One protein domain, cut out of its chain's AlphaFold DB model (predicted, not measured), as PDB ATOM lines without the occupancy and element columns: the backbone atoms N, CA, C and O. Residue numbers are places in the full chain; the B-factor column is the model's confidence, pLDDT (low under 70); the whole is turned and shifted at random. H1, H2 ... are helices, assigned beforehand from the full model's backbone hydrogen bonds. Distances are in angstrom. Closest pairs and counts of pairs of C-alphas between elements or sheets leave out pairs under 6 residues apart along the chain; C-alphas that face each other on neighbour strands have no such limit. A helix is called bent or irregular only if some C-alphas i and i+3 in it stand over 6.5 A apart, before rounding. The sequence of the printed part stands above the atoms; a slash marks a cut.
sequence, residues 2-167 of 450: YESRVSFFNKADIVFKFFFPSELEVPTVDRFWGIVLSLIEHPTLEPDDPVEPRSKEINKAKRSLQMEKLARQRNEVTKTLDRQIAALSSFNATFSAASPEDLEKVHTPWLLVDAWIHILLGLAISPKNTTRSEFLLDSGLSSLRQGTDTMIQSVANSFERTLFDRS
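Overview. This is residues 2 to 167 of the 450 residues of an uncharacterized protein of Podospora anserina (strain S / ATCC MYA-4624 / DSM 980 / FGSC 10383) (UniProt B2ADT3). A long bent helix, H3, runs along a rod-shaped helical bundle; the hairpin H5 and H6 packs beside it, and a second hairpin, H1 and H2, packs across H3 and H5. Residues 49 to 55 and 57 to 62 stick out at one end, while the small H4 and H7 lie toward the other. The printed part has 166 residues with seven named helices, H1 to H7 in chain order, and no named strand: all helix. It is loose, with a radius of gyration of the C-alphas of 20.6 A, spanning 78 by 29 by 26 A.

Along the chain. Find C-alpha 53 at (179.011, 151.852, 201.042), where H3, residues 53 to 96, begins. Assigned as one helix by its hydrogen bonds, it is bent: C-alphas 83 and 86 are 7.2 A apart, between arms H3a, residues 53 to 83, 46.0 A, and H3b, residues 86 to 96. H6, residues 130 to 158, spans 41.7 A and ends at C-alpha 158 (177.045, 138.856, 130.003). Look also for H1 at 2 to 19, 26.6 A, H2 at 27 to 40, H4 at 100 to 103, H5 at 111 to 125 and H7 at 163 to 166.

Arrangement. H3a touches H6 at a shallow tilt of 22 degrees, closest at C-alphas Gln 73 and Thr 130, 7.0 A. H5 and H6, a hairpin, touch at C-alphas Ala 115 and Gly 140, 4.0 A. H1 touches H3a at C-alphas Phe 8 and Thr 78, 5.4 A, a steep tilt of 42 degrees. H2 touches H5 at C-alphas Ile 35 and Ala 124, 6.1 A. Every O i to N i+4 pair is within hydrogen-bond range in H2, H3b, H5 and H6, against 13 of 14 in H1 and 25 of 27 in H3a; H4 and H7 are too short for one.

Size, cuts and confidence. The farthest C-alphas, Glu 52 and Glu 160, are 78.5 A apart. The printed part has no cut; its long link is H2 to H3. Look for pLDDT under 70 at, among others, residues 42 to 58 and 156 to 167.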
ATOM      1  N   TYR A   2     184.974 138.632 176.437       68.62
ATOM      2  CA  TYR A   2     185.982 139.083 175.464       68.62
ATOM      3  C   TYR A   2     185.793 138.477 174.058       68.62
ATOM      4  O   TYR A   2     185.685 139.210 173.084       68.62
ATOM      5  N   GLU A   3     185.603 137.158 173.973       71.81
ATOM      6  CA  GLU A   3     185.388 136.427 172.710       71.81
ATOM      7  C   GLU A   3     184.192 136.947 171.892       71.81
ATOM      8  O   GLU A   3     184.275 137.127 170.683       71.81
ATOM      9  N   SER A   4     183.090 137.291 172.565       70.88
ATOM     10  CA  SER A   4     181.894 137.854 171.927       70.88
ATOM     11  C   SER A   4     182.123 139.273 171.374       70.88
ATOM     12  O   SER A   4     181.487 139.649 170.395       70.88
ATOM     13  N   ARG A   5     183.045 140.060 171.953       77.31
ATOM     14  CA  ARG A   5     183.411 141.389 171.425       77.31
ATOM     15  C   ARG A   5     184.289 141.277 170.185       77.31
ATOM     16  O   ARG A   5     184.012 141.941 169.197       77.31
ATOM     17  N   VAL A   6     185.293 140.401 170.234       78.38
ATOM     18  CA  VAL A   6     186.177 140.119 169.093       78.38
ATOM     19  C   VAL A   6     185.374 139.550 167.921       78.38
ATOM     20  O   VAL A   6     185.523 140.002 166.793       78.38
ATOM     21  N   SER A   7     184.458 138.615 168.194       76.56
ATOM     22  CA  SER A   7     183.569 138.043 167.177       76.56
ATOM     23  C   SER A   7     182.690 139.107 166.512       76.56
ATOM     24  O   SER A   7     182.620 139.156 165.287       76.56
ATOM     25  N   PHE A   8     182.069 139.997 167.292       81.81
ATOM     26  CA  PHE A   8     181.278 141.105 166.751       81.81
ATOM     27  C   PHE A   8     182.121 142.058 165.892       81.81
ATOM     28  O   PHE A   8     181.712 142.392 164.783       81.81
ATOM     29  N   PHE A   9     183.308 142.446 166.373       84.38
ATOM     30  CA  PHE A   9     184.221 143.323 165.639       84.38
ATOM     31  C   PHE A   9     184.625 142.725 164.289       84.38
ATOM     32  O   PHE A   9     184.463 143.375 163.263       84.38
ATOM     33  N   ASN A  10     185.061 141.463 164.269       83.06
ATOM     34  CA  ASN A  10     185.462 140.785 163.033       83.06
ATOM     35  C   ASN A  10     184.311 140.716 162.018       83.06
ATOM     36  O   ASN A  10     184.523 140.843 160.819       83.06
ATOM     37  N   LYS A  11     183.074 140.529 162.490       81.12
ATOM     38  CA  LYS A  11     181.886 140.507 161.627       81.12
ATOM     39  C   LYS A  11     181.556 141.883 161.062       81.12
ATOM     40  O   LYS A  11     181.254 141.992 159.877       81.12
ATOM     41  N   ALA A  12     181.637 142.920 161.893       83.81
ATOM     42  CA  ALA A  12     181.470 144.300 161.454       83.81
ATOM     43  C   ALA A  12     182.545 144.694 160.426       83.81
ATOM     44  O   ALA A  12     182.219 145.321 159.424       83.81
ATOM     45  N   ASP A  13     183.790 144.255 160.627       84.06
ATOM     46  CA  ASP A  13     184.908 144.470 159.702       84.06
ATOM     47  C   ASP A  13     184.684 143.804 158.336       84.06
ATOM     48  O   ASP A  13     184.898 144.436 157.304       84.06
ATOM     49  N   ILE A  14     184.172 142.567 158.301       80.69
ATOM     50  CA  ILE A  14     183.834 141.891 157.034       80.69
ATOM     51  C   ILE A  14     182.766 142.672 156.258       80.69
ATOM     52  O   ILE A  14     182.904 142.874 155.053       80.69
ATOM     53  N   VAL A  15     181.712 143.130 156.942       83.50
ATOM     54  CA  VAL A  15     180.652 143.927 156.307       83.50
ATOM     55  C   VAL A  15     181.196 145.271 155.834       83.50
ATOM     56  O   VAL A  15     180.878 145.694 154.731       83.50
ATOM     57  N   PHE A  16     182.047 145.926 156.620       85.50
ATOM     58  CA  PHE A  16     182.669 147.191 156.237       85.50
ATOM     59  C   PHE A  16     183.517 147.059 154.966       85.50
ATOM     60  O   PHE A  16     183.310 147.806 154.008       85.50
ATOM     61  N   LYS A  17     184.407 146.060 154.928       83.19
ATOM     62  CA  LYS A  17     185.304 145.784 153.794       83.19
ATOM     63  C   LYS A  17     184.574 145.424 152.505       83.19
ATOM     64  O   LYS A  17     185.160 145.529 151.434       83.19
ATOM     65  N   PHE A  18     183.317 144.994 152.598       82.12
ATOM     66  CA  PHE A  18     182.483 144.785 151.422       82.12
ATOM     67  C   PHE A  18     182.116 146.111 150.735       82.12
ATOM     68  O   PHE A  18     182.092 146.175 149.510       82.12
ATOM     69  N   PHE A  19     181.824 147.166 151.503       83.31
ATOM     70  CA  PHE A  19     181.359 148.444 150.951       83.31
ATOM     71  C   PHE A  19     182.489 149.431 150.661       83.31
ATOM     72  O   PHE A  19     182.380 150.202 149.708       83.31
ATOM     73  N   PHE A  20     183.547 149.438 151.476       83.56
ATOM     74  CA  PHE A  20     184.589 150.457 151.397       83.56
ATOM     75  C   PHE A  20     186.002 149.870 151.502       83.56
ATOM     76  O   PHE A  20     186.230 148.934 152.273       83.56
ATOM     77  N   PRO A  21     186.979 150.458 150.786       79.31
ATOM     78  CA  PRO A  21     188.394 150.221 151.044       79.31
ATOM     79  C   PRO A  21     188.777 150.660 152.463       79.31
ATOM     80  O   PRO A  21     188.248 151.645 152.980       79.31
ATOM     81  N   SER A  22     189.752 149.979 153.066       71.94
ATOM     82  CA  SER A  22     190.208 150.239 154.442       71.94
ATOM     83  C   SER A  22     190.756 151.656 154.686       71.94
ATOM     84  O   SER A  22     190.877 152.058 155.836       71.94
ATOM     85  N   GLU A  23     191.100 152.396 153.629       72.19
ATOM     86  CA  GLU A  23     191.734 153.724 153.687       72.19
ATOM     87  C   GLU A  23     190.748 154.881 153.434       72.19
ATOM     88  O   GLU A  23     191.153 156.038 153.341       72.19
ATOM     89  N   LEU A  24     189.451 154.592 153.278       78.25
ATOM     90  CA  LEU A  24     188.471 155.600 152.884       78.25
ATOM     91  C   LEU A  24     187.903 156.371 154.092       78.25
ATOM     92  O   LEU A  24     187.120 155.831 154.876       78.25
ATOM     93  N   GLU A  25     188.224 157.663 154.190       71.12
ATOM     94  CA  GLU A  25     187.685 158.575 155.209       71.12
ATOM     95  C   GLU A  25     186.401 159.271 154.719       71.12
ATOM     96  O   GLU A  25     186.430 160.211 153.922       71.12
ATOM     97  N   VAL A  26     185.242 158.806 155.198       80.06
ATOM     98  CA  VAL A  26     183.925 159.411 154.919       80.06
ATOM     99  C   VAL A  26     183.151 159.543 156.234       80.06
ATOM    100  O   VAL A  26     183.191 158.616 157.042       80.06
ATOM    101  N   PRO A  27     182.342 160.600 156.451       79.81
ATOM    102  CA  PRO A  27     181.601 160.790 157.707       79.81
ATOM    103  C   PRO A  27     180.692 159.620 158.129       79.81
ATOM    104  O   PRO A  27     180.350 159.474 159.303       79.81
ATOM    105  N   THR A  28     180.250 158.784 157.186       80.44
ATOM    106  CA  THR A  28     179.472 157.568 157.473       80.44
ATOM    107  C   THR A  28     180.324 156.435 158.041       80.44
ATOM    108  O   THR A  28     179.811 155.644 158.829       80.44
ATOM    109  N   VAL A  29     181.607 156.374 157.677       83.81
ATOM    110  CA  VAL A  29     182.593 155.403 158.174       83.81
ATOM    111  C   VAL A  29     182.912 155.687 159.639       83.81
ATOM    112  O   VAL A  29     182.817 154.781 160.468       83.81
ATOM    113  N   ASP A  30     183.140 156.953 159.989       83.56
ATOM    114  CA  ASP A  30     183.372 157.369 161.380       83.56
ATOM    115  C   ASP A  30     182.170 157.062 162.270       83.56
ATOM    116  O   ASP A  30     182.307 156.579 163.396       83.56
ATOM    117  N   ARG A  31     180.956 157.294 161.753       84.00
ATOM    118  CA  ARG A  31     179.722 156.942 162.465       84.00
ATOM    119  C   ARG A  31     179.588 155.438 162.648       84.00
ATOM    120  O   ARG A  31     179.227 155.008 163.739       84.00
ATOM    121  N   PHE A  32     179.874 154.648 161.617       87.25
ATOM    122  CA  PHE A  32     179.830 153.191 161.695       87.25
ATOM    123  C   PHE A  32     180.793 152.665 162.768       87.25
ATOM    124  O   PHE A  32     180.358 151.980 163.696       87.25
ATOM    125  N   TRP A  33     182.070 153.050 162.707       87.31
ATOM    126  CA  TRP A  33     183.068 152.601 163.677       87.31
ATOM    127  C   TRP A  33     182.826 153.166 165.075       87.31
ATOM    128  O   TRP A  33     183.005 152.438 166.046       87.31
ATOM    129  N   GLY A  34     182.312 154.391 165.202       84.12
ATOM    130  CA  GLY A  34     181.876 154.950 166.483       84.12
ATOM    131  C   GLY A  34     180.721 154.166 167.118       84.12
ATOM    132  O   GLY A  34     180.720 153.931 168.326       84.12
ATOM    133  N   ILE A  35     179.764 153.688 166.315       84.62
ATOM    134  CA  ILE A  35     178.676 152.820 166.794       84.62
ATOM    135  C   ILE A  35     179.222 151.447 167.204       84.62
ATOM    136  O   ILE A  35     178.889 150.956 168.285       84.62
ATOM    137  N   VAL A  36     180.080 150.838 166.381       85.31
ATOM    138  CA  VAL A  36     180.725 149.550 166.687       85.31
ATOM    139  C   VAL A  36     181.537 149.655 167.980       85.31
ATOM    140  O   VAL A  36     181.389 148.808 168.861       85.31
ATOM    141  N   LEU A  37     182.308 150.732 168.143       84.62
ATOM    142  CA  LEU A  37     183.065 151.017 169.353       84.62
ATOM    143  C   LEU A  37     182.131 151.202 170.551       84.62
ATOM    144  O   LEU A  37     182.363 150.578 171.574       84.62
ATOM    145  N   SER A  38     181.013 151.919 170.418       81.25
ATOM    146  CA  SER A  38     180.034 152.080 171.510       81.25
ATOM    147  C   SER A  38     179.381 150.768 171.980       81.25
ATOM    148  O   SER A  38     178.925 150.668 173.118       81.25
ATOM    149  N   LEU A  39     179.336 149.748 171.115       77.62
ATOM    150  CA  LEU A  39     178.822 148.409 171.426       77.62
ATOM    151  C   LEU A  39     179.908 147.474 172.002       77.62
ATOM    152  O   LEU A  39     179.589 146.438 172.604       77.62
ATOM    153  N   ILE A  40     181.186 147.825 171.820       79.38
ATOM    154  CA  ILE A  40     182.367 147.087 172.300       79.38
ATOM    155  C   ILE A  40     182.896 147.671 173.618       79.38
ATOM    156  O   ILE A  40     183.238 146.915 174.541       79.38
ATOM    157  N   GLU A  41     182.978 148.997 173.693       72.50
ATOM    158  CA  GLU A  41     183.449 149.790 174.819       72.50
ATOM    159  C   GLU A  41     182.333 150.082 175.821       72.50
ATOM    160  O   GLU A  41     181.136 150.048 175.541       72.50
ATOM    161  N   HIS A  42     182.756 150.330 177.053       58.88
ATOM    162  CA  HIS A  42     181.871 150.710 178.139       58.88
ATOM    163  C   HIS A  42     181.710 152.230 178.130       58.88
ATOM    164  O   HIS A  42     182.719 152.912 177.970       58.88
ATOM    165  N   PRO A  43     180.517 152.794 178.395       51.56
ATOM    166  CA  PRO A  43     180.466 154.172 178.847       51.56
ATOM    167  C   PRO A  43     181.217 154.232 180.182       51.56
ATOM    168  O   PRO A  43     180.721 153.768 181.211       51.56
ATOM    169  N   THR A  44     182.451 154.731 180.159       44.28
ATOM    170  CA  THR A  44     183.177 155.145 181.358       44.28
ATOM    171  C   THR A  44     182.438 156.349 181.918       44.28
ATOM    172  O   THR A  44     182.645 157.476 181.481       44.28
ATOM    173  N   LEU A  45     181.500 156.101 182.829       47.97
ATOM    174  CA  LEU A  45     180.959 157.160 183.670       47.97
ATOM    175  C   LEU A  45     182.035 157.537 184.695       47.97
ATOM    176  O   LEU A  45     182.749 156.657 185.176       47.97
ATOM    177  N   GLU A  46     182.147 158.844 184.923       51.62
ATOM    178  CA  GLU A  46     183.139 159.595 185.703       51.62
ATOM    179  C   GLU A  46     183.692 158.904 186.967       51.62
ATOM    180  O   GLU A  46     183.010 158.070 187.572       51.62
ATOM    181  N   PRO A  47     184.933 159.248 187.379       49.56
ATOM    182  CA  PRO A  47     185.560 158.686 188.574       49.56
ATOM    183  C   PRO A  47     184.644 158.827 189.795       49.56
ATOM    184  O   PRO A  47     184.083 159.891 190.030       49.56
ATOM    185  N   ASP A  48     184.495 157.725 190.543       51.06
ATOM    186  CA  ASP A  48     183.646 157.622 191.733       51.06
ATOM    187  C   ASP A  48     183.928 158.795 192.697       51.06
ATOM    188  O   ASP A  48     184.964 158.819 193.366       51.06
ATOM    189  N   ASP A  49     182.978 159.724 192.830       58.75
ATOM    190  CA  ASP A  49     182.888 160.564 194.024       58.75
ATOM    191  C   ASP A  49     182.800 159.654 195.268       58.75
ATOM    192  O   ASP A  49     182.276 158.532 195.189       58.75
ATOM    193  N   PRO A  50     183.305 160.082 196.438       52.75
ATOM    194  CA  PRO A  50     183.349 159.253 197.638       52.75
ATOM    195  C   PRO A  50     181.942 159.073 198.232       52.75
ATOM    196  O   PRO A  50     181.575 159.714 199.213       52.75
ATOM    197  N   VAL A  51     181.136 158.185 197.642       59.31
ATOM    198  CA  VAL A  51     179.771 157.888 198.094       59.31
ATOM    199  C   VAL A  51     179.734 156.626 198.973       59.31
ATOM    200  O   VAL A  51     180.466 155.650 198.778       59.31
ATOM    201  N   GLU A  52     178.858 156.690 199.975       60.69
ATOM    202  CA  GLU A  52     178.515 155.737 201.039       60.69
ATOM    203  C   GLU A  52     178.470 154.248 200.599       60.69
ATOM    204  O   GLU A  52     178.000 153.945 199.500       60.69
ATOM    205  N   PRO A  53     178.887 153.269 201.430       59.75
ATOM    206  CA  PRO A  53     179.011 151.852 201.042       59.75
ATOM    207  C   PRO A  53     177.735 151.216 200.457       59.75
ATOM    208  O   PRO A  53     177.827 150.408 199.532       59.75
ATOM    209  N   ARG A  54     176.542 151.632 200.905       58.12
ATOM    210  CA  ARG A  54     175.254 151.155 200.366       58.12
ATOM    211  C   ARG A  54     175.001 151.621 198.924       58.12
ATOM    212  O   ARG A  54     174.368 150.915 198.143       58.12
ATOM    213  N   SER A  55     175.534 152.782 198.545       60.84
ATOM    214  CA  SER A  55     175.464 153.293 197.171       60.84
ATOM    215  C   SER A  55     176.383 152.518 196.220       60.84
ATOM    216  O   SER A  55     176.020 152.301 195.065       60.84
ATOM    217  N   LYS A  56     177.525 152.010 196.710       65.69
ATOM    218  CA  LYS A  56     178.486 151.228 195.914       65.69
ATOM    219  C   LYS A  56     177.897 149.899 195.451       65.69
ATOM    220  O   LYS A  56     178.094 149.522 194.299       65.69
ATOM    221  N   GLU A  57     177.134 149.213 196.302       66.50
ATOM    222  CA  GLU A  57     176.461 147.959 195.930       66.50
ATOM    223  C   GLU A  57     175.342 148.181 194.908       66.50
ATOM    224  O   GLU A  57     175.258 147.459 193.914       66.50
ATOM    225  N   ILE A  58     174.536 149.234 195.090       69.94
ATOM    226  CA  ILE A  58     173.481 149.618 194.138       69.94
ATOM    227  C   ILE A  58     174.094 150.023 192.791       69.94
ATOM    228  O   ILE A  58     173.608 149.609 191.737       69.94
ATOM    229  N   ASN A  59     175.190 150.784 192.802       70.88
ATOM    230  CA  ASN A  59     175.908 151.185 191.593       70.88
ATOM    231  C   ASN A  59     176.557 149.980 190.901       70.88
ATOM    232  O   ASN A  59     176.492 149.871 189.679       70.88
ATOM    233  N   LYS A  60     177.101 149.022 191.660       72.31
ATOM    234  CA  LYS A  60     177.639 147.763 191.126       72.31
ATOM    235  C   LYS A  60     176.553 146.907 190.464       72.31
ATOM    236  O   LYS A  60     176.779 146.417 189.362       72.31
ATOM    237  N   ALA A  61     175.375 146.784 191.081       71.88
ATOM    238  CA  ALA A  61     174.238 146.047 190.521       71.88
ATOM    239  C   ALA A  61     173.663 146.713 189.255       71.88
ATOM    240  O   ALA A  61     173.347 146.043 188.270       71.88
ATOM    241  N   LYS A  62     173.582 148.052 189.238       72.94
ATOM    242  CA  LYS A  62     173.204 148.820 188.040       72.94
ATOM    243  C   LYS A  62     174.221 148.639 186.906       72.94
ATOM    244  O   LYS A  62     173.818 148.392 185.770       72.94
ATOM    245  N   ARG A  63     175.526 148.682 187.219       69.06
ATOM    246  CA  ARG A  63     176.622 148.424 186.265       69.06
ATOM    247  C   ARG A  63     176.505 147.021 185.658       69.06
ATOM    248  O   ARG A  63     176.528 146.897 184.437       69.06
ATOM    249  N   SER A  64     176.301 145.978 186.469       71.62
ATOM    250  CA  SER A  64     176.166 144.605 185.958       71.62
ATOM    251  C   SER A  64     174.946 144.420 185.053       71.62
ATOM    252  O   SER A  64     175.062 143.777 184.011       71.62
ATOM    253  N   LEU A  65     173.806 145.034 185.389       75.19
ATOM    254  CA  LEU A  65     172.590 144.957 184.572       75.19
ATOM    255  C   LEU A  65     172.766 145.654 183.211       75.19
ATOM    256  O   LEU A  65     172.344 145.136 182.176       75.19
ATOM    257  N   GLN A  66     173.430 146.812 183.194       73.88
ATOM    258  CA  GLN A  66     173.743 147.530 181.958       73.88
ATOM    259  C   GLN A  66     174.724 146.741 181.077       73.88
ATOM    260  O   GLN A  66     174.535 146.662 179.862       73.88
ATOM    261  N   MET A  67     175.729 146.103 181.684       71.62
ATOM    262  CA  MET A  67     176.678 145.236 180.977       71.62
ATOM    263  C   MET A  67     175.993 144.008 180.371       71.62
ATOM    264  O   MET A  67     176.301 143.631 179.240       71.62
ATOM    265  N   GLU A  68     175.054 143.398 181.092       77.44
ATOM    266  CA  GLU A  68     174.287 142.261 180.591       77.44
ATOM    267  C   GLU A  68     173.379 142.664 179.420       77.44
ATOM    268  O   GLU A  68     173.343 141.969 178.404       77.44
ATOM    269  N   LYS A  69     172.714 143.823 179.509       78.69
ATOM    270  CA  LYS A  69     171.875 144.356 178.426       78.69
ATOM    271  C   LYS A  69     172.681 144.611 177.146       78.69
ATOM    272  O   LYS A  69     172.276 144.147 176.082       78.69
ATOM    273  N   LEU A  70     173.842 145.263 177.259       76.06
ATOM    274  CA  LEU A  70     174.750 145.497 176.128       76.06
ATOM    275  C   LEU A  70     175.291 144.183 175.547       76.06
ATOM    276  O   LEU A  70     175.410 144.032 174.333       76.06
ATOM    277  N   ALA A  71     175.595 143.198 176.399       78.12
ATOM    278  CA  ALA A  71     176.047 141.888 175.943       78.12
ATOM    279  C   ALA A  71     174.966 141.125 175.165       78.12
ATOM    280  O   ALA A  71     175.287 140.514 174.147       78.12
ATOM    281  N   ARG A  72     173.706 141.191 175.611       78.75
ATOM    282  CA  ARG A  72     172.559 140.617 174.892       78.75
ATOM    283  C   ARG A  72     172.356 141.307 173.541       78.75
ATOM    284  O   ARG A  72     172.275 140.621 172.532       78.75
ATOM    285  N   GLN A  73     172.380 142.642 173.503       78.44
ATOM    286  CA  GLN A  73     172.253 143.414 172.258       78.44
ATOM    287  C   GLN A  73     173.347 143.064 171.246       78.44
ATOM    288  O   GLN A  73     173.047 142.755 170.096       78.44
ATOM    289  N   ARG A  74     174.612 143.025 171.685       83.25
ATOM    290  CA  ARG A  74     175.730 142.620 170.826       83.25
ATOM    291  C   ARG A  74     175.533 141.213 170.266       83.25
ATOM    292  O   ARG A  74     175.779 141.005 169.084       83.25
ATOM    293  N   ASN A  75     175.102 140.256 171.089       81.62
ATOM    294  CA  ASN A  75     174.886 138.881 170.639       81.62
ATOM    295  C   ASN A  75     173.777 138.786 169.579       81.62
ATOM    296  O   ASN A  75     173.973 138.086 168.590       81.62
ATOM    297  N   GLU A  76     172.666 139.511 169.737       79.94
ATOM    298  CA  GLU A  76     171.585 139.513 168.738       79.94
ATOM    299  C   GLU A  76     172.025 140.141 167.410       79.94
ATOM    300  O   GLU A  76     171.798 139.568 166.342       79.94
ATOM    301  N   VAL A  77     172.753 141.262 167.455       81.50
ATOM    302  CA  VAL A  77     173.325 141.862 166.237       81.50
ATOM    303  C   VAL A  77     174.327 140.907 165.585       81.50
ATOM    304  O   VAL A  77     174.270 140.679 164.382       81.50
ATOM    305  N   THR A  78     175.208 140.288 166.376       80.44
ATOM    306  CA  THR A  78     176.207 139.318 165.890       80.44
ATOM    307  C   THR A  78     175.537 138.142 165.181       80.44
ATOM    308  O   THR A  78     175.946 137.780 164.082       80.44
ATOM    309  N   LYS A  79     174.469 137.590 165.771       79.94
ATOM    310  CA  LYS A  79     173.678 136.492 165.202       79.94
ATOM    311  C   LYS A  79     172.997 136.884 163.890       79.94
ATOM    312  O   LYS A  79     172.906 136.064 162.981       79.94
ATOM    313  N   THR A  80     172.527 138.124 163.795       77.94
ATOM    314  CA  THR A  80     171.892 138.656 162.582       77.94
ATOM    315  C   THR A  80     172.916 138.810 161.457       77.94
ATOM    316  O   THR A  80     172.692 138.321 160.351       77.94
ATOM    317  N   LEU A  81     174.089 139.380 161.757       76.56
ATOM    318  CA  LEU A  81     175.201 139.503 160.807       76.56
ATOM    319  C   LEU A  81     175.725 138.132 160.346       76.56
ATOM    320  O   LEU A  81     176.002 137.932 159.163       76.56
ATOM    321  N   ASP A  82     175.806 137.160 161.260       75.25
ATOM    322  CA  ASP A  82     176.281 135.802 160.972       75.25
ATOM    323  C   ASP A  82     175.513 135.102 159.853       75.25
ATOM    324  O   ASP A  82     176.104 134.364 159.065       75.25
ATOM    325  N   ARG A  83     174.205 135.358 159.749       68.75
ATOM    326  CA  ARG A  83     173.347 134.726 158.739       68.75
ATOM    327  C   ARG A  83     173.771 135.044 157.305       68.75
ATOM    328  O   ARG A  83     173.465 134.255 156.420       68.75
ATOM    329  N   GLN A  84     174.436 136.177 157.067       67.06
ATOM    330  CA  GLN A  84     174.699 136.684 155.712       67.06
ATOM    331  C   GLN A  84     176.188 136.893 155.406       67.06
ATOM    332  O   GLN A  84     176.569 136.950 154.240       67.06
ATOM    333  N   ILE A  85     177.061 136.908 156.420       71.31
ATOM    334  CA  ILE A  85     178.517 137.038 156.231       71.31
ATOM    335  C   ILE A  85     179.102 135.930 155.350       71.31
ATOM    336  O   ILE A  85     179.965 136.211 154.525       71.31
ATOM    337  N   ALA A  86     178.618 134.689 155.469       66.00
ATOM    338  CA  ALA A  86     179.094 133.595 154.621       66.00
ATOM    339  C   ALA A  86     178.852 133.881 153.126       66.00
ATOM    340  O   ALA A  86     179.741 133.658 152.304       66.00
ATOM    341  N   ALA A  87     177.687 134.436 152.782       64.44
ATOM    342  CA  ALA A  87     177.348 134.800 151.409       64.44
ATOM    343  C   ALA A  87     178.209 135.970 150.900       64.44
ATOM    344  O   ALA A  87     178.723 135.904 149.787       64.44
ATOM    345  N   LEU A  88     178.448 136.991 151.730       70.31
ATOM    346  CA  LEU A  88     179.293 138.139 151.366       70.31
ATOM    347  C   LEU A  88     180.751 137.753 151.143       70.31
ATOM    348  O   LEU A  88     181.359 138.178 150.162       70.31
ATOM    349  N   SER A  89     181.302 136.911 152.018       68.12
ATOM    350  CA  SER A  89     182.655 136.382 151.849       68.12
ATOM    351  C   SER A  89     182.771 135.556 150.568       68.12
ATOM    352  O   SER A  89     183.766 135.674 149.862       68.12
ATOM    353  N   SER A  90     181.737 134.774 150.229       64.62
ATOM    354  CA  SER A  90     181.673 134.008 148.971       64.62
ATOM    355  C   SER A  90     181.641 134.918 147.750       64.62
ATOM    356  O   SER A  90     182.354 134.687 146.775       64.62
ATOM    357  N   PHE A  91     180.830 135.972 147.810       71.12
ATOM    358  CA  PHE A  91     180.722 136.945 146.737       71.12
ATOM    359  C   PHE A  91     182.052 137.665 146.512       71.12
ATOM    360  O   PHE A  91     182.558 137.660 145.394       71.12
ATOM    361  N   ASN A  92     182.656 138.214 147.570       71.81
ATOM    362  CA  ASN A  92     183.919 138.950 147.478       71.81
ATOM    363  C   ASN A  92     185.055 138.062 146.948       71.81
ATOM    364  O   ASN A  92     185.839 138.464 146.094       71.81
ATOM    365  N   ALA A  93     185.104 136.813 147.401       65.75
ATOM    366  CA  ALA A  93     186.023 135.804 146.898       65.75
ATOM    367  C   ALA A  93     185.853 135.529 145.393       65.75
ATOM    368  O   ALA A  93     186.827 135.449 144.651       65.75
ATOM    369  N   THR A  94     184.605 135.415 144.938       65.00
ATOM    370  CA  THR A  94     184.285 135.147 143.530       65.00
ATOM    371  C   THR A  94     184.614 136.351 142.650       65.00
ATOM    372  O   THR A  94     185.208 136.199 141.589       65.00
ATOM    373  N   PHE A  95     184.273 137.556 143.109       67.12
ATOM    374  CA  PHE A  95     184.518 138.799 142.382       67.12
ATOM    375  C   PHE A  95     185.994 139.210 142.366       67.12
ATOM    376  O   PHE A  95     186.463 139.720 141.357       67.12
ATOM    377  N   SER A  96     186.749 138.954 143.439       68.31
ATOM    378  CA  SER A  96     188.198 139.219 143.470       68.31
ATOM    379  C   SER A  96     189.000 138.291 142.556       68.31
ATOM    380  O   SER A  96     190.077 138.668 142.102       68.31
ATOM    381  N   ALA A  97     188.473 137.100 142.256       64.62
ATOM    382  CA  ALA A  97     189.046 136.174 141.283       64.62
ATOM    383  C   ALA A  97     188.568 136.422 139.836       64.62
ATOM    384  O   ALA A  97     189.043 135.748 138.919       64.62
ATOM    385  N   ALA A  98     187.624 137.346 139.618       65.88
ATOM    386  CA  ALA A  98     187.087 137.642 138.294       65.88
ATOM    387  C   ALA A  98     188.090 138.436 137.443       65.88
ATOM    388  O   ALA A  98     188.878 139.236 137.952       65.88
ATOM    389  N   SER A  99     188.063 138.214 136.126       69.50
ATOM    390  CA  SER A  99     188.939 138.935 135.204       69.50
ATOM    391  C   SER A  99     188.515 140.410 135.086       69.50
ATOM    392  O   SER A  99     187.328 140.717 135.216       69.50
ATOM    393  N   PRO A 100     189.448 141.341 134.817       67.81
ATOM    394  CA  PRO A 100     189.112 142.758 134.658       67.81
ATOM    395  C   PRO A 100     188.096 143.014 133.528       67.81
ATOM    396  O   PRO A 100     187.259 143.898 133.664       67.81
ATOM    397  N   GLU A 101     188.092 142.193 132.471       70.00
ATOM    398  CA  GLU A 101     187.115 142.263 131.369       70.00
ATOM    399  C   GLU A 101     185.687 141.884 131.801       70.00
ATOM    400  O   GLU A 101     184.705 142.413 131.277       70.00
ATOM    401  N   ASP A 102     185.559 140.962 132.761       66.88
ATOM    402  CA  ASP A 102     184.267 140.546 133.314       66.88
ATOM    403  C   ASP A 102     183.740 141.581 134.322       66.88
ATOM    404  O   ASP A 102     182.529 141.785 134.430       66.88
ATOM    405  N   LEU A 103     184.642 142.277 135.027       69.19
ATOM    406  CA  LEU A 103     184.303 143.318 136.001       69.19
ATOM    407  C   LEU A 103     183.751 144.594 135.350       69.19
ATOM    408  O   LEU A 103     182.858 145.221 135.918       69.19
ATOM    409  N   GLU A 104     184.214 144.953 134.150       74.50
ATOM    410  CA  GLU A 104     183.699 146.113 133.399       74.50
ATOM    411  C   GLU A 104     182.218 145.974 133.008       74.50
ATOM    412  O   GLU A 104     181.521 146.970 132.815       74.50
ATOM    413  N   LYS A 105     181.716 144.738 132.922       71.44
ATOM    414  CA  LYS A 105     180.327 144.436 132.545       71.44
ATOM    415  C   LYS A 105     179.371 144.424 133.739       71.44
ATOM    416  O   LYS A 105     178.158 144.320 133.552       71.44
ATOM    417  N   VAL A 106     179.891 144.527 134.961       73.94
ATOM    418  CA  VAL A 106     179.089 144.494 136.186       73.94
ATOM    419  C   VAL A 106     178.492 145.874 136.438       73.94
ATOM    420  O   VAL A 106     179.203 146.835 136.724       73.94
ATOM    421  N   HIS A 107     177.164 145.973 136.418       75.94
ATOM    422  CA  HIS A 107     176.479 147.178 136.875       75.94
ATOM    423  C   HIS A 107     176.209 147.095 138.381       75.94
ATOM    424  O   HIS A 107     175.569 146.151 138.849       75.94
ATOM    425  N   THR A 108     176.682 148.076 139.152       77.75
ATOM    426  CA  THR A 108     176.447 148.135 140.600       77.75
ATOM    427  C   THR A 108     175.021 148.619 140.896       77.75
ATOM    428  O   THR A 108     174.659 149.746 140.551       77.75
ATOM    429  N   PRO A 109     174.171 147.797 141.539       85.38
ATOM    430  CA  PRO A 109     172.788 148.164 141.801       85.38
ATOM    431  C   PRO A 109     172.700 149.147 142.974       85.38
ATOM    432  O   PRO A 109     173.373 148.998 143.995       85.38
ATOM    433  N   TRP A 110     171.779 150.109 142.879       84.19
ATOM    434  CA  TRP A 110     171.512 151.075 143.953       84.19
ATOM    435  C   TRP A 110     171.021 150.418 145.259       84.19
ATOM    436  O   TRP A 110     171.141 151.018 146.326       84.19
ATOM    437  N   LEU A 111     170.548 149.164 145.195       86.81
ATOM    438  CA  LEU A 111     170.184 148.344 146.355       86.81
ATOM    439  C   LEU A 111     171.333 148.205 147.367       86.81
ATOM    440  O   LEU A 111     171.078 148.092 148.561       86.81
ATOM    441  N   LEU A 112     172.596 148.251 146.922       86.19
ATOM    442  CA  LEU A 112     173.749 148.217 147.831       86.19
ATOM    443  C   LEU A 112     173.847 149.488 148.685       86.19
ATOM    444  O   LEU A 112     174.211 149.424 149.858       86.19
ATOM    445  N   VAL A 113     173.485 150.640 148.120       86.88
ATOM    446  CA  VAL A 113     173.463 151.911 148.855       86.88
ATOM    447  C   VAL A 113     172.365 151.876 149.914       86.88
ATOM    448  O   VAL A 113     172.601 152.241 151.067       86.88
ATOM    449  N   ASP A 114     171.185 151.377 149.543       86.94
ATOM    450  CA  ASP A 114     170.061 151.206 150.463       86.94
ATOM    451  C   ASP A 114     170.393 150.212 151.589       86.94
ATOM    452  O   ASP A 114     170.141 150.477 152.767       86.94
ATOM    453  N   ALA A 115     171.072 149.112 151.253       88.75
ATOM    454  CA  ALA A 115     171.568 148.141 152.218       88.75
ATOM    455  C   ALA A 115     172.524 148.762 153.247       88.75
ATOM    456  O   ALA A 115     172.356 148.548 154.450       88.75
ATOM    457  N   TRP A 116     173.499 149.563 152.799       89.25
ATOM    458  CA  TRP A 116     174.447 150.238 153.690       89.25
ATOM    459  C   TRP A 116     173.740 151.164 154.688       89.25
ATOM    460  O   TRP A 116     174.024 151.126 155.889       89.25
ATOM    461  N   ILE A 117     172.778 151.959 154.213       89.62
ATOM    462  CA  ILE A 117     172.017 152.891 155.058       89.62
ATOM    463  C   ILE A 117     171.196 152.125 156.102       89.62
ATOM    464  O   ILE A 117     171.219 152.484 157.282       89.62
ATOM    465  N   HIS A 118     170.507 151.054 155.697       89.00
ATOM    466  CA  HIS A 118     169.716 150.219 156.599       89.00
ATOM    467  C   HIS A 118     170.573 149.519 157.661       89.00
ATOM    468  O   HIS A 118     170.189 149.498 158.833       89.00
ATOM    469  N   ILE A 119     171.760 149.022 157.293       88.19
ATOM    470  CA  ILE A 119     172.704 148.408 158.237       88.19
ATOM    471  C   ILE A 119     173.211 149.446 159.242       88.19
ATOM    472  O   ILE A 119     173.160 149.212 160.452       88.19
ATOM    473  N   LEU A 120     173.639 150.621 158.770       88.56
ATOM    474  CA  LEU A 120     174.130 151.701 159.628       88.56
ATOM    475  C   LEU A 120     173.041 152.188 160.594       88.56
ATOM    476  O   LEU A 120     173.294 152.352 161.791       88.56
ATOM    477  N   LEU A 121     171.813 152.370 160.102       87.88
ATOM    478  CA  LEU A 121     170.671 152.777 160.919       87.88
ATOM    479  C   LEU A 121     170.271 151.686 161.924       87.88
ATOM    480  O   LEU A 121     169.966 151.994 163.079       87.88
ATOM    481  N   GLY A 122     170.313 150.420 161.509       85.19
ATOM    482  CA  GLY A 122     170.072 149.262 162.364       85.19
ATOM    483  C   GLY A 122     171.060 149.196 163.526       85.19
ATOM    484  O   GLY A 122     170.640 149.088 164.679       85.19
ATOM    485  N   LEU A 123     172.357 149.365 163.256       85.56
ATOM    486  CA  LEU A 123     173.397 149.423 164.288       85.56
ATOM    487  C   LEU A 123     173.222 150.636 165.216       85.56
ATOM    488  O   LEU A 123     173.330 150.495 166.435       85.56
ATOM    489  N   ALA A 124     172.889 151.812 164.675       85.31
ATOM    490  CA  ALA A 124     172.700 153.036 165.461       85.31
ATOM    491  C   ALA A 124     171.494 152.967 166.419       85.31
ATOM    492  O   ALA A 124     171.517 153.545 167.509       85.31
ATOM    493  N   ILE A 125     170.419 152.285 166.009       84.25
ATOM    494  CA  ILE A 125     169.183 152.147 166.796       84.25
ATOM    495  C   ILE A 125     169.263 150.974 167.783       84.25
ATOM    496  O   ILE A 125     168.560 151.008 168.795       84.25
ATOM    497  N   SER A 126     170.159 150.005 167.562       80.19
ATOM    498  CA  SER A 126     170.412 148.851 168.439       80.19
ATOM    499  C   SER A 126     170.397 149.160 169.948       80.19
ATOM    500  O   SER A 126     169.636 148.505 170.672       80.19
ATOM    501  N   PRO A 127     171.113 150.187 170.462       73.75
ATOM    502  CA  PRO A 127     171.096 150.500 171.893       73.75
ATOM    503  C   PRO A 127     169.732 150.992 172.408       73.75
ATOM    504  O   PRO A 127     169.415 150.789 173.585       73.75
ATOM    505  N   LYS A 128     168.915 151.621 171.552       78.62
ATOM    506  CA  LYS A 128     167.630 152.248 171.912       78.62
ATOM    507  C   LYS A 128     166.442 151.303 171.741       78.62
ATOM    508  O   LYS A 128     165.554 151.294 172.590       78.62
ATOM    509  N   ASN A 129     166.403 150.541 170.650       80.56
ATOM    510  CA  ASN A 129     165.285 149.666 170.312       80.56
ATOM    511  C   ASN A 129     165.771 148.428 169.541       80.56
ATOM    512  O   ASN A 129     166.055 148.500 168.346       80.56
ATOM    513  N   THR A 130     165.816 147.289 170.236       78.00
ATOM    514  CA  THR A 130     166.310 146.020 169.690       78.00
ATOM    515  C   THR A 130     165.443 145.485 168.549       78.00
ATOM    516  O   THR A 130     165.990 145.066 167.538       78.00
ATOM    517  N   THR A 131     164.111 145.543 168.652       79.81
ATOM    518  CA  THR A 131     163.220 144.962 167.626       79.81
ATOM    519  C   THR A 131     163.266 145.750 166.322       79.81
ATOM    520  O   THR A 131     163.323 145.181 165.237       79.81
ATOM    521  N   ARG A 132     163.311 147.085 166.415       82.69
ATOM    522  CA  ARG A 132     163.474 147.945 165.235       82.69
ATOM    523  C   ARG A 132     164.862 147.800 164.610       82.69
ATOM    524  O   ARG A 132     164.980 147.867 163.393       82.69
ATOM    525  N   SER A 133     165.893 147.616 165.433       84.44
ATOM    526  CA  SER A 133     167.250 147.327 164.967       84.44
ATOM    527  C   SER A 133     167.317 146.016 164.188       84.44
ATOM    528  O   SER A 133     167.898 146.013 163.111       84.44
ATOM    529  N   GLU A 134     166.697 144.947 164.691       82.81
ATOM    530  CA  GLU A 134     166.661 143.639 164.027       82.81
ATOM    531  C   GLU A 134     165.986 143.733 162.656       82.81
ATOM    532  O   GLU A 134     166.590 143.360 161.657       82.81
ATOM    533  N   PHE A 135     164.806 144.357 162.581       83.19
ATOM    534  CA  PHE A 135     164.100 144.555 161.312       83.19
ATOM    535  C   PHE A 135     164.930 145.330 160.277       83.19
ATOM    536  O   PHE A 135     164.983 144.953 159.109       83.19
ATOM    537  N   LEU A 136     165.595 146.414 160.693       85.62
ATOM    538  CA  LEU A 136     166.430 147.218 159.796       85.62
ATOM    539  C   LEU A 136     167.683 146.464 159.341       85.62
ATOM    540  O   LEU A 136     168.068 146.578 158.181       85.62
ATOM    541  N   LEU A 137     168.300 145.679 160.230       85.25
ATOM    542  CA  LEU A 137     169.443 144.839 159.882       85.25
ATOM    543  C   LEU A 137     169.034 143.727 158.911       85.25
ATOM    544  O   LEU A 137     169.704 143.552 157.900       85.25
ATOM    545  N   ASP A 138     167.917 143.038 159.146       82.81
ATOM    546  CA  ASP A 138     167.401 142.012 158.232       82.81
ATOM    547  C   ASP A 138     167.013 142.607 156.865       82.81
ATOM    548  O   ASP A 138     167.345 142.046 155.818       82.81
ATOM    549  N   SER A 139     166.370 143.779 156.846       83.44
ATOM    550  CA  SER A 139     166.023 144.491 155.607       83.44
ATOM    551  C   SER A 139     167.267 144.946 154.835       83.44
ATOM    552  O   SER A 139     167.346 144.781 153.618       83.44
ATOM    553  N   GLY A 140     168.272 145.484 155.529       85.31
ATOM    554  CA  GLY A 140     169.526 145.906 154.906       85.31
ATOM    555  C   GLY A 140     170.331 144.726 154.368       85.31
ATOM    556  O   GLY A 140     170.791 144.757 153.231       85.31
ATOM    557  N   LEU A 141     170.445 143.649 155.144       82.31
ATOM    558  CA  LEU A 141     171.168 142.445 154.737       82.31
ATOM    559  C   LEU A 141     170.454 141.666 153.619       82.31
ATOM    560  O   LEU A 141     171.118 141.064 152.776       82.31
ATOM    561  N   SER A 142     169.120 141.679 153.567       79.88
ATOM    562  CA  SER A 142     168.370 141.095 152.445       79.88
ATOM    563  C   SER A 142     168.519 141.918 151.165       79.88
ATOM    564  O   SER A 142     168.751 141.338 150.107       79.88
ATOM    565  N   SER A 143     168.488 143.249 151.267       83.38
ATOM    566  CA  SER A 143     168.764 144.154 150.139       83.38
ATOM    567  C   SER A 143     170.196 143.996 149.629       83.38
ATOM    568  O   SER A 143     170.432 143.990 148.423       83.38
ATOM    569  N   LEU A 144     171.148 143.780 150.542       85.44
ATOM    570  CA  LEU A 144     172.536 143.473 150.216       85.44
ATOM    571  C   LEU A 144     172.648 142.177 149.411       85.44
ATOM    572  O   LEU A 144     173.268 142.166 148.351       85.44
ATOM    573  N   ARG A 145     171.998 141.106 149.884       80.50
ATOM    574  CA  ARG A 145     171.964 139.811 149.197       80.50
ATOM    575  C   ARG A 145     171.316 139.918 147.816       80.50
ATOM    576  O   ARG A 145     171.861 139.417 146.839       80.50
ATOM    577  N   GLN A 146     170.185 140.611 147.723       80.88
ATOM    578  CA  GLN A 146     169.515 140.847 146.448       80.88
ATOM    579  C   GLN A 146     170.407 141.652 145.492       80.88
ATOM    580  O   GLN A 146     170.504 141.316 144.315       80.88
ATOM    581  N   GLY A 147     171.118 142.663 146.000       81.44
ATOM    582  CA  GLY A 147     172.119 143.415 145.249       81.44
ATOM    583  C   GLY A 147     173.229 142.512 144.706       81.44
ATOM    584  O   GLY A 147     173.478 142.509 143.500       81.44
ATOM    585  N   THR A 148     173.835 141.675 145.551       83.12
ATOM    586  CA  THR A 148     174.865 140.720 145.110       83.12
ATOM    587  C   THR A 148     174.335 139.707 144.097       83.12
ATOM    588  O   THR A 148     175.021 139.413 143.120       83.12
ATOM    589  N   ASP A 149     173.099 139.230 144.262       77.06
ATOM    590  CA  ASP A 149     172.468 138.296 143.325       77.06
ATOM    591  C   ASP A 149     172.243 138.956 141.958       77.06
ATOM    592  O   ASP A 149     172.536 138.353 140.927       77.06
ATOM    593  N   THR A 150     171.798 140.217 141.924       79.06
ATOM    594  CA  THR A 150     171.653 140.961 140.660       79.06
ATOM    595  C   THR A 150     172.994 141.214 139.971       79.06
ATOM    596  O   THR A 150     173.075 141.104 138.748       79.06
ATOM    597  N   MET A 151     174.067 141.467 140.732       79.56
ATOM    598  CA  MET A 151     175.421 141.577 140.180       79.56
ATOM    599  C   MET A 151     175.874 140.246 139.571       79.56
ATOM    600  O   MET A 151     176.307 140.226 138.420       79.56
ATOM    601  N   ILE A 152     175.697 139.125 140.280       76.94
ATOM    602  CA  ILE A 152     176.002 137.786 139.750       76.94
ATOM    603  C   ILE A 152     175.181 137.495 138.488       76.94
ATOM    604  O   ILE A 152     175.728 136.992 137.512       76.94
ATOM    605  N   GLN A 153     173.888 137.826 138.473       74.38
ATOM    606  CA  GLN A 153     173.025 137.620 137.307       74.38
ATOM    607  C   GLN A 153     173.451 138.474 136.110       74.38
ATOM    608  O   GLN A 153     173.443 137.978 134.987       74.38
ATOM    609  N   SER A 154     173.854 139.730 136.325       70.75
ATOM    610  CA  SER A 154     174.372 140.579 135.243       70.75
ATOM    611  C   SER A 154     175.633 139.989 134.613       70.75
ATOM    612  O   SER A 154     175.723 139.899 133.392       70.75
ATOM    613  N   VAL A 155     176.542 139.475 135.445       70.31
ATOM    614  CA  VAL A 155     177.743 138.760 135.006       70.31
ATOM    615  C   VAL A 155     177.364 137.483 134.258       70.31
ATOM    616  O   VAL A 155     177.800 137.292 133.125       70.31
ATOM    617  N   ALA A 156     176.475 136.659 134.819       65.69
ATOM    618  CA  ALA A 156     175.992 135.424 134.205       65.69
ATOM    619  C   ALA A 156     175.367 135.650 132.816       65.69
ATOM    620  O   ALA A 156     175.646 134.893 131.891       65.69
ATOM    621  N   ASN A 157     174.568 136.709 132.664       65.94
ATOM    622  CA  ASN A 157     173.918 137.079 131.405       65.94
ATOM    623  C   ASN A 157     174.881 137.724 130.394       65.94
ATOM    624  O   ASN A 157     174.566 137.790 129.210       65.94
ATOM    625  N   SER A 158     176.033 138.221 130.853       63.28
ATOM    626  CA  SER A 158     177.045 138.856 130.003       63.28
ATOM    627  C   SER A 158     178.008 137.864 129.341       63.28
ATOM    628  O   SER A 158     178.737 138.237 128.417       63.28
ATOM    629  N   PHE A 159     178.027 136.607 129.795       60.81
ATOM    630  CA  PHE A 159     178.844 135.568 129.180       60.81
ATOM    631  C   PHE A 159     178.164 135.007 127.927       60.81
ATOM    632  O   PHE A 159     177.045 134.505 127.979       60.81
ATOM    633  N   GLU A 160     178.887 134.996 126.804       55.50
ATOM    634  CA  GLU A 160     178.454 134.338 125.559       55.50
ATOM    635  C   GLU A 160     178.348 132.806 125.696       55.50
ATOM    636  O   GLU A 160     177.704 132.144 124.883       55.50
ATOM    637  N   ARG A 161     178.977 132.231 126.730       55.78
ATOM    638  CA  ARG A 161     178.909 130.808 127.079       55.78
ATOM    639  C   ARG A 161     178.357 130.640 128.485       55.78
ATOM    640  O   ARG A 161     178.726 131.377 129.393       55.78
ATOM    641  N   THR A 162     177.508 129.636 128.682       52.41
ATOM    642  CA  THR A 162     176.943 129.305 129.997       52.41
ATOM    643  C   THR A 162     178.049 129.069 131.027       52.41
ATOM    644  O   THR A 162     179.017 128.379 130.718       52.41
ATOM    645  N   LEU A 163     177.881 129.554 132.264       52.94
ATOM    646  CA  LEU A 163     178.803 129.329 133.397       52.94
ATOM    647  C   LEU A 163     179.197 127.851 133.595       52.94
ATOM    648  O   LEU A 163     180.283 127.550 134.082       52.94
ATOM    649  N   PHE A 164     178.329 126.937 133.161       51.44
ATOM    650  CA  PHE A 164     178.567 125.497 133.101       51.44
ATOM    651  C   PHE A 164     179.814 125.115 132.283       51.44
ATOM    652  O   PHE A 164     180.583 124.254 132.698       51.44
ATOM    653  N   ASP A 165     180.061 125.805 131.168       52.09
ATOM    654  CA  ASP A 165     181.156 125.529 130.224       52.09
ATOM    655  C   ASP A 165     182.531 125.948 130.785       52.09
ATOM    656  O   ASP A 165     183.577 125.519 130.304       52.09
ATOM    657  N   ARG A 166     182.533 126.774 131.843       52.97
ATOM    658  CA  ARG A 166     183.725 127.154 132.619       52.97
ATOM    659  C   ARG A 166     183.802 126.453 133.981       52.97
ATOM    660  O   ARG A 166     184.737 126.714 134.738       52.97
ATOM    661  N   SER A 167     182.844 125.586 134.320       59.09
ATOM    662  CA  SER A 167     182.850 124.894 135.610       59.09
ATOM    663  C   SER A 167     183.954 123.831 135.640       59.09
ATOM    664  O   SER A 167     183.973 122.887 134.853       59.09
TER     665      SER A 167